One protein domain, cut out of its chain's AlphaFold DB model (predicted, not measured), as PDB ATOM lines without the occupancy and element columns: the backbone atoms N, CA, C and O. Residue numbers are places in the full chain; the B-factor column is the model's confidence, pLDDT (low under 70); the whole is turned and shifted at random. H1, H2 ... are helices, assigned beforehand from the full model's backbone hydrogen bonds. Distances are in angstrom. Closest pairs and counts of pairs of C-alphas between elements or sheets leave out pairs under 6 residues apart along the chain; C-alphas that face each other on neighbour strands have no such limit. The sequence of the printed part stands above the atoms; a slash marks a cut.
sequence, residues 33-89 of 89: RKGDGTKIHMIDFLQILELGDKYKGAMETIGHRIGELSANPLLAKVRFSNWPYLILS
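AT A GLANCE: This is residues 33 to 89 of the 89 residues of an uncharacterized protein of Flavobacterium collinsii (UniProt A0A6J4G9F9). A hairpin of two helices, H2 and H3, forms the body, with the one-turn helix H1 near H2 and a lead-in whose residues 34 to 39 stick out. The 57 printed residues hold three named helices, H1, H2, H3 in order, and no named strand: all helix, with 25 residues in named elements, under half. It is only just loose, close to compact, with a radius of gyration of the C-alphas of 12.4 A, and spans 37 by 28 by 18 A.

HOW THE PARTS SIT: Past residues 33 to 44, look for H1, residues 45 to 48; it is close to but not clearly touching H2, residues 59 to 69, the closest C-alphas being those of Phe 45 and Ile 62, 7.2 A. H2 touches H3, residues 73 to 82, closest at C-alphas Gly 67 and Pro 73, 4.7 A; this helical hairpin runs opposite ways at a shallow tilt of 28 degrees. H1 and H3 are apart. In H2 and H3 every O i to N i+4 pair is within hydrogen-bond range; H1 is too short for one.

IN THESE COORDINATES: Find C-alpha 45 at (-35.130, -39.011, -2.564), where H1 begins. H2 runs 15.5 A from C-alpha 59 at (-34.696, -46.133, -10.336); H3 runs 14.2 A to C-alpha 82 at (-37.156, -37.368, -18.726).

THE WHOLE: The farthest C-alphas, Asp 36 and Lys 56, are 37.3 A apart. The printed part has no cut and no long link; pLDDT is under 70 at residues 84 to 89.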
ATOM      1  N   ARG A  33     -37.351 -21.256  -2.184       93.00
ATOM      2  CA  ARG A  33     -37.550 -19.889  -1.686       93.00
ATOM      3  C   ARG A  33     -38.433 -19.089  -2.642       93.00
ATOM      4  O   ARG A  33     -38.159 -19.027  -3.840       93.00
ATOM      5  N   LYS A  34     -39.459 -18.436  -2.097       92.62
ATOM      6  CA  LYS A  34     -40.284 -17.448  -2.804       92.62
ATOM      7  C   LYS A  34     -39.588 -16.079  -2.847       92.62
ATOM      8  O   LYS A  34     -38.594 -15.854  -2.160       92.62
ATOM      9  N   GLY A  35     -40.105 -15.162  -3.672       90.81
ATOM     10  CA  GLY A  35     -39.546 -13.810  -3.831       90.81
ATOM     11  C   GLY A  35     -39.600 -12.948  -2.563       90.81
ATOM     12  O   GLY A  35     -38.774 -12.060  -2.399       90.81
ATOM     13  N   ASP A  36     -40.521 -13.257  -1.652       94.56
ATOM     14  CA  ASP A  36     -40.650 -12.664  -0.315       94.56
ATOM     15  C   ASP A  36     -39.716 -13.314   0.733       94.56
ATOM     16  O   ASP A  36     -39.722 -12.927   1.897       94.56
ATOM     17  N   GLY A  37     -38.918 -14.313   0.339       92.62
ATOM     18  CA  GLY A  37     -38.034 -15.070   1.229       92.62
ATOM     19  C   GLY A  37     -38.695 -16.259   1.933       92.62
ATOM     20  O   GLY A  37     -37.990 -17.026   2.598       92.62
ATOM     21  N   THR A  38     -40.004 -16.475   1.758       96.44
ATOM     22  CA  THR A  38     -40.722 -17.610   2.355       96.44
ATOM     23  C   THR A  38     -40.123 -18.935   1.883       96.44
ATOM     24  O   THR A  38     -39.844 -19.127   0.694       96.44
ATOM     25  N   LYS A  39     -39.921 -19.870   2.818       94.69
ATOM     26  CA  LYS A  39     -39.355 -21.195   2.535       94.69
ATOM     27  C   LYS A  39     -40.435 -22.149   2.037       94.69
ATOM     28  O   LYS A  39     -41.508 -22.228   2.624       94.69
ATOM     29  N   ILE A  40     -40.122 -22.891   0.983       92.94
ATOM     30  CA  ILE A  40     -40.920 -24.023   0.515       92.94
ATOM     31  C   ILE A  40     -40.253 -25.286   1.058       92.94
ATOM     32  O   ILE A  40     -39.034 -25.431   0.946       92.94
ATOM     33  N   HIS A  41     -41.033 -26.165   1.687       90.00
ATOM     34  CA  HIS A  41     -40.525 -27.459   2.131       90.00
ATOM     35  C   HIS A  41     -40.123 -28.283   0.909       90.00
ATOM     36  O   HIS A  41     -40.925 -28.494   0.009       90.00
ATOM     37  N   MET A  42     -38.867 -28.709   0.881       88.75
ATOM     38  CA  MET A  42     -38.282 -29.477  -0.207       88.75
ATOM     39  C   MET A  42     -37.442 -30.586   0.422       88.75
ATOM     40  O   MET A  42     -36.639 -30.306   1.314       88.75
ATOM     41  N   ILE A  43     -37.661 -31.822  -0.016       88.25
ATOM     42  CA  ILE A  43     -36.995 -33.029   0.488       88.25
ATOM     43  C   ILE A  43     -36.433 -33.822  -0.686       88.25
ATOM     44  O   ILE A  43     -37.009 -33.797  -1.770       88.25
ATOM     45  N   ASP A  44     -35.316 -34.513  -0.496       88.06
ATOM     46  CA  ASP A  44     -34.712 -35.333  -1.550       88.06
ATOM     47  C   ASP A  44     -35.172 -36.803  -1.500       88.06
ATOM     48  O   ASP A  44     -35.887 -37.241  -0.596       88.06
ATOM     49  N   PHE A  45     -34.765 -37.594  -2.499       87.19
ATOM     50  CA  PHE A  45     -35.130 -39.011  -2.564       87.19
ATOM     51  C   PHE A  45     -34.487 -39.867  -1.473       87.19
ATOM     52  O   PHE A  45     -35.045 -40.906  -1.137       87.19
ATOM     53  N   LEU A  46     -33.353 -39.452  -0.901       90.19
ATOM     54  CA  LEU A  46     -32.748 -40.180   0.211       90.19
ATOM     55  C   LEU A  46     -33.659 -40.097   1.436       90.19
ATOM     56  O   LEU A  46     -33.917 -41.113   2.075       90.19
ATOM     57  N   GLN A  47     -34.181 -38.902   1.713       88.88
ATOM     58  CA  GLN A  47     -35.129 -38.654   2.794       88.88
ATOM     59  C   GLN A  47     -36.469 -39.357   2.548       88.88
ATOM     60  O   GLN A  47     -36.984 -40.003   3.451       88.88
ATOM     61  N   ILE A  48     -37.013 -39.288   1.326       88.56
ATOM     62  CA  ILE A  48     -38.285 -39.946   0.965       88.56
ATOM     63  C   ILE A  48     -38.211 -41.477   1.101       88.56
ATOM     64  O   ILE A  48     -39.216 -42.118   1.423       88.56
ATOM     65  N   LEU A  49     -37.049 -42.057   0.790       89.75
ATOM     66  CA  LEU A  49     -36.804 -43.498   0.842       89.75
ATOM     67  C   LEU A  49     -36.182 -43.959   2.166       89.75
ATOM     68  O   LEU A  49     -35.950 -45.155   2.324       89.75
ATOM     69  N   GLU A  50     -35.884 -43.031   3.080       89.62
ATOM     70  CA  GLU A  50     -35.236 -43.289   4.373       89.62
ATOM     71  C   GLU A  50     -33.955 -44.134   4.257       89.62
ATOM     72  O   GLU A  50     -33.644 -44.992   5.086       89.62
ATOM     73  N   LEU A  51     -33.182 -43.901   3.195       88.56
ATOM     74  CA  LEU A  51     -31.962 -44.656   2.932       88.56
ATOM     75  C   LEU A  51     -30.781 -44.082   3.722       88.56
ATOM     76  O   LEU A  51     -30.573 -42.874   3.785       88.56
ATOM     77  N   GLY A  52     -29.932 -44.964   4.253       89.50
ATOM     78  CA  GLY A  52     -28.647 -44.574   4.851       89.50
ATOM     79  C   GLY A  52     -27.530 -44.325   3.828       89.50
ATOM     80  O   GLY A  52     -26.453 -43.868   4.194       89.50
ATOM     81  N   ASP A  53     -27.768 -44.651   2.554       88.56
ATOM     82  CA  ASP A  53     -26.792 -44.529   1.470       88.56
ATOM     83  C   ASP A  53     -27.487 -44.128   0.163       88.56
ATOM     84  O   ASP A  53     -28.383 -44.821  -0.330       88.56
ATOM     85  N   LYS A  54     -27.035 -43.014  -0.422       83.69
ATOM     86  CA  LYS A  54     -27.595 -42.426  -1.647       83.69
ATOM     87  C   LYS A  54     -27.444 -43.296  -2.890       83.69
ATOM     88  O   LYS A  54     -28.137 -43.047  -3.870       83.69
ATOM     89  N   TYR A  55     -26.574 -44.301  -2.866       85.31
ATOM     90  CA  TYR A  55     -26.347 -45.179  -4.013       85.31
ATOM     91  C   TYR A  55     -27.167 -46.473  -3.974       85.31
ATOM     92  O   TYR A  55     -27.112 -47.254  -4.920       85.31
ATOM     93  N   LYS A  56     -27.948 -46.703  -2.910       82.25
ATOM     94  CA  LYS A  56     -28.786 -47.907  -2.766       82.25
ATOM     95  C   LYS A  56     -30.197 -47.765  -3.345       82.25
ATOM     96  O   LYS A  56     -30.913 -48.757  -3.436       82.25
ATOM     97  N   GLY A  57     -30.609 -46.556  -3.729       76.62
ATOM     98  CA  GLY A  57     -31.916 -46.316  -4.340       76.62
ATOM     99  C   GLY A  57     -31.935 -46.746  -5.806       76.62
ATOM    100  O   GLY A  57     -31.243 -46.154  -6.631       76.62
ATOM    101  N   ALA A  58     -32.741 -47.755  -6.144       86.19
ATOM    102  CA  ALA A  58     -32.976 -48.133  -7.534       86.19
ATOM    103  C   ALA A  58     -33.965 -47.168  -8.209       86.19
ATOM    104  O   ALA A  58     -34.903 -46.670  -7.581       86.19
ATOM    105  N   MET A  59     -33.795 -46.958  -9.517       87.94
ATOM    106  CA  MET A  59     -34.696 -46.133 -10.336       87.94
ATOM    107  C   MET A  59     -36.160 -46.578 -10.230       87.94
ATOM    108  O   MET A  59     -37.062 -45.745 -10.168       87.94
ATOM    109  N   GLU A  60     -36.391 -47.889 -10.176       90.19
ATOM    110  CA  GLU A  60     -37.720 -48.478 -10.017       90.19
ATOM    111  C   GLU A  60     -38.351 -48.107  -8.671       90.19
ATOM    112  O   GLU A  60     -39.487 -47.639  -8.632       90.19
ATOM    113  N   THR A  61     -37.595 -48.227  -7.577       90.12
ATOM    114  CA  THR A  61     -38.053 -47.861  -6.230       90.12
ATOM    115  C   THR A  61     -38.414 -46.379  -6.152       90.12
ATOM    116  O   THR A  61     -39.462 -46.028  -5.608       90.12
ATOM    117  N   ILE A  62     -37.593 -45.506  -6.748       89.94
ATOM    118  CA  ILE A  62     -37.879 -44.066  -6.818       89.94
ATOM    119  C   ILE A  62     -39.162 -43.820  -7.624       89.94
ATOM    120  O   ILE A  62     -40.063 -43.127  -7.152       89.94
ATOM    121  N   GLY A  63     -39.295 -44.424  -8.808       91.00
ATOM    122  CA  GLY A  63     -40.476 -44.274  -9.661       91.00
ATOM    123  C   GLY A  63     -41.769 -44.790  -9.017       91.00
ATOM    124  O   GLY A  63     -42.824 -44.165  -9.167       91.00
ATOM    125  N   HIS A  64     -41.693 -45.895  -8.268       92.31
ATOM    126  CA  HIS A  64     -42.809 -46.417  -7.480       92.31
ATOM    127  C   HIS A  64     -43.235 -45.404  -6.419       92.31
ATOM    128  O   HIS A  64     -44.393 -44.986  -6.393       92.31
ATOM    129  N   ARG A  65     -42.276 -44.919  -5.624       91.94
ATOM    130  CA  ARG A  65     -42.527 -43.977  -4.530       91.94
ATOM    131  C   ARG A  65     -43.057 -42.625  -5.011       91.94
ATOM    132  O   ARG A  65     -43.969 -42.075  -4.401       91.94
ATOM    133  N   ILE A  66     -42.558 -42.121  -6.142       91.25
ATOM    134  CA  ILE A  66     -43.118 -40.943  -6.827       91.25
ATOM    135  C   ILE A  66     -44.595 -41.171  -7.160       91.25
ATOM    136  O   ILE A  66     -45.411 -40.271  -6.968       91.25
ATOM    137  N   GLY A  67     -44.945 -42.363  -7.647       92.25
ATOM    138  CA  GLY A  67     -46.323 -42.721  -7.972       92.25
ATOM    139  C   GLY A  67     -47.268 -42.722  -6.774       92.25
ATOM    140  O   GLY A  67     -48.418 -42.330  -6.932       92.25
ATOM    141  N   GLU A  68     -46.781 -43.139  -5.606       94.31
ATOM    142  CA  GLU A  68     -47.562 -43.178  -4.365       94.31
ATOM    143  C   GLU A  68     -47.765 -41.794  -3.745       94.31
ATOM    144  O   GLU A  68     -48.841 -41.504  -3.227       94.31
ATOM    145  N   LEU A  69     -46.728 -40.950  -3.764       91.56
ATOM    146  CA  LEU A  69     -46.702 -39.707  -2.986       91.56
ATOM    147  C   LEU A  69     -47.098 -38.457  -3.781       91.56
ATOM    148  O   LEU A  69     -47.439 -37.436  -3.187       91.56
ATOM    149  N   SER A  70     -47.023 -38.492  -5.112       90.56
ATOM    150  CA  SER A  70     -47.270 -37.297  -5.924       90.56
ATOM    151  C   SER A  70     -48.761 -37.000  -6.055       90.56
ATOM    152  O   SER A  70     -49.538 -37.868  -6.438       90.56
ATOM    153  N   ALA A  71     -49.147 -35.731  -5.900       92.69
ATOM    154  CA  ALA A  71     -50.510 -35.279  -6.199       92.69
ATOM    155  C   ALA A  71     -50.898 -35.476  -7.682       92.69
ATOM    156  O   ALA A  71     -52.072 -35.629  -8.005       92.69
ATOM    157  N   ASN A  72     -49.911 -35.491  -8.590       93.38
ATOM    158  CA  ASN A  72     -50.093 -35.841 -10.001       93.38
ATOM    159  C   ASN A  72     -49.089 -36.937 -10.424       93.38
ATOM    160  O   ASN A  72     -48.017 -36.620 -10.955       93.38
ATOM    161  N   PRO A  73     -49.414 -38.224 -10.190       92.31
ATOM    162  CA  PRO A  73     -48.491 -39.342 -10.395       92.31
ATOM    163  C   PRO A  73     -47.988 -39.490 -11.831       92.31
ATOM    164  O   PRO A  73     -46.808 -39.763 -12.042       92.31
ATOM    165  N   LEU A  74     -48.862 -39.310 -12.827       93.19
ATOM    166  CA  LEU A  74     -48.497 -39.486 -14.236       93.19
ATOM    167  C   LEU A  74     -47.503 -38.413 -14.682       93.19
ATOM    168  O   LEU A  74     -46.454 -38.739 -15.235       93.19
ATOM    169  N   LEU A  75     -47.795 -37.142 -14.386       90.19
ATOM    170  CA  LEU A  75     -46.893 -36.042 -14.720       90.19
ATOM    171  C   LEU A  75     -45.554 -36.175 -13.986       90.19
ATOM    172  O   LEU A  75     -44.504 -35.960 -14.592       90.19
ATOM    173  N   ALA A  76     -45.577 -36.546 -12.704       89.00
ATOM    174  CA  ALA A  76     -44.367 -36.713 -11.906       89.00
ATOM    175  C   ALA A  76     -43.483 -37.858 -12.431       89.00
ATOM    176  O   ALA A  76     -42.275 -37.672 -12.582       89.00
ATOM    177  N   LYS A  77     -44.076 -39.001 -12.805       89.75
ATOM    178  CA  LYS A  77     -43.349 -40.119 -13.428       89.75
ATOM    179  C   LYS A  77     -42.744 -39.735 -14.775       89.75
ATOM    180  O   LYS A  77     -41.573 -40.010 -14.995       89.75
ATOM    181  N   VAL A  78     -43.490 -39.046 -15.645       89.81
ATOM    182  CA  VAL A  78     -42.965 -38.569 -16.940       89.81
ATOM    183  C   VAL A  78     -41.792 -37.610 -16.739       89.81
ATOM    184  O   VAL A  78     -40.764 -37.741 -17.403       89.81
ATOM    185  N   ARG A  79     -41.908 -36.665 -15.799       87.00
ATOM    186  CA  ARG A  79     -40.813 -35.742 -15.462       87.00
ATOM    187  C   ARG A  79     -39.582 -36.486 -14.954       87.00
ATOM    188  O   ARG A  79     -38.489 -36.201 -15.427       87.00
ATOM    189  N   PHE A  80     -39.762 -37.457 -14.061       87.31
ATOM    190  CA  PHE A  80     -38.676 -38.293 -13.551       87.31
ATOM    191  C   PHE A  80     -38.015 -39.135 -14.653       87.31
ATOM    192  O   PHE A  80     -36.793 -39.212 -14.712       87.31
ATOM    193  N   SER A  81     -38.785 -39.715 -15.575       85.19
ATOM    194  CA  SER A  81     -38.233 -40.464 -16.712       85.19
ATOM    195  C   SER A  81     -37.437 -39.580 -17.675       85.19
ATOM    196  O   SER A  81     -36.414 -40.018 -18.194       85.19
ATOM    197  N   ASN A  82     -37.878 -38.337 -17.896       82.31
ATOM    198  CA  ASN A  82     -37.156 -37.368 -18.726       82.31
ATOM    199  C   ASN A  82     -35.921 -36.794 -18.016       82.31
ATOM    200  O   ASN A  82     -34.937 -36.442 -18.666       82.31
ATOM    201  N   TRP A  83     -35.979 -36.674 -16.687       76.62
ATOM    202  CA  TRP A  83     -34.889 -36.176 -15.858       76.62
ATOM    203  C   TRP A  83     -34.960 -36.755 -14.431       76.62
ATOM    204  O   TRP A  83     -35.686 -36.231 -13.579       76.62
ATOM    205  N   PRO A  84     -34.174 -37.801 -14.114       60.59
ATOM    206  CA  PRO A  84     -34.334 -38.567 -12.874       60.59
ATOM    207  C   PRO A  84     -33.832 -37.867 -11.604       60.59
ATOM    208  O   PRO A  84     -33.890 -38.429 -10.516       60.59
ATOM    209  N   TYR A  85     -33.367 -36.623 -11.714       57.50
ATOM    210  CA  TYR A  85     -32.846 -35.848 -10.585       57.50
ATOM    211  C   TYR A  85     -33.739 -34.669 -10.186       57.50
ATOM    212  O   TYR A  85     -33.310 -33.827  -9.396       57.50
ATOM    213  N   LEU A  86     -34.956 -34.559 -10.736       51.75
ATOM    214  CA  LEU A  86     -35.874 -33.498 -10.325       51.75
ATOM    215  C   LEU A  86     -36.496 -33.846  -8.964       51.75
ATOM    216  O   LEU A  86     -37.225 -34.825  -8.825       51.75
ATOM    217  N   ILE A  87     -36.166 -33.029  -7.968       50.72
ATOM    218  CA  ILE A  87     -36.681 -33.106  -6.601       50.72
ATOM    219  C   ILE A  87     -38.176 -32.746  -6.605       50.72
ATOM    220  O   ILE A  87     -38.570 -31.753  -7.219       50.72
ATOM    221  N   LEU A  88     -38.997 -33.565  -5.941       43.03
ATOM    222  CA  LEU A  88     -40.431 -33.328  -5.776       43.03
ATOM    223  C   LEU A  88     -40.661 -32.038  -4.970       43.03
ATOM    224  O   LEU A  88     -40.091 -31.858  -3.894       43.03
ATOM    225  N   SER A  89     -41.506 -31.158  -5.501       38.94
ATOM    226  CA  SER A  89     -42.067 -29.988  -4.817       38.94
ATOM    227  C   SER A  89     -43.568 -30.150  -4.680       38.94
ATOM    228  O   SER A  89     -44.162 -30.543  -5.716       38.94
TER     229      SER A  89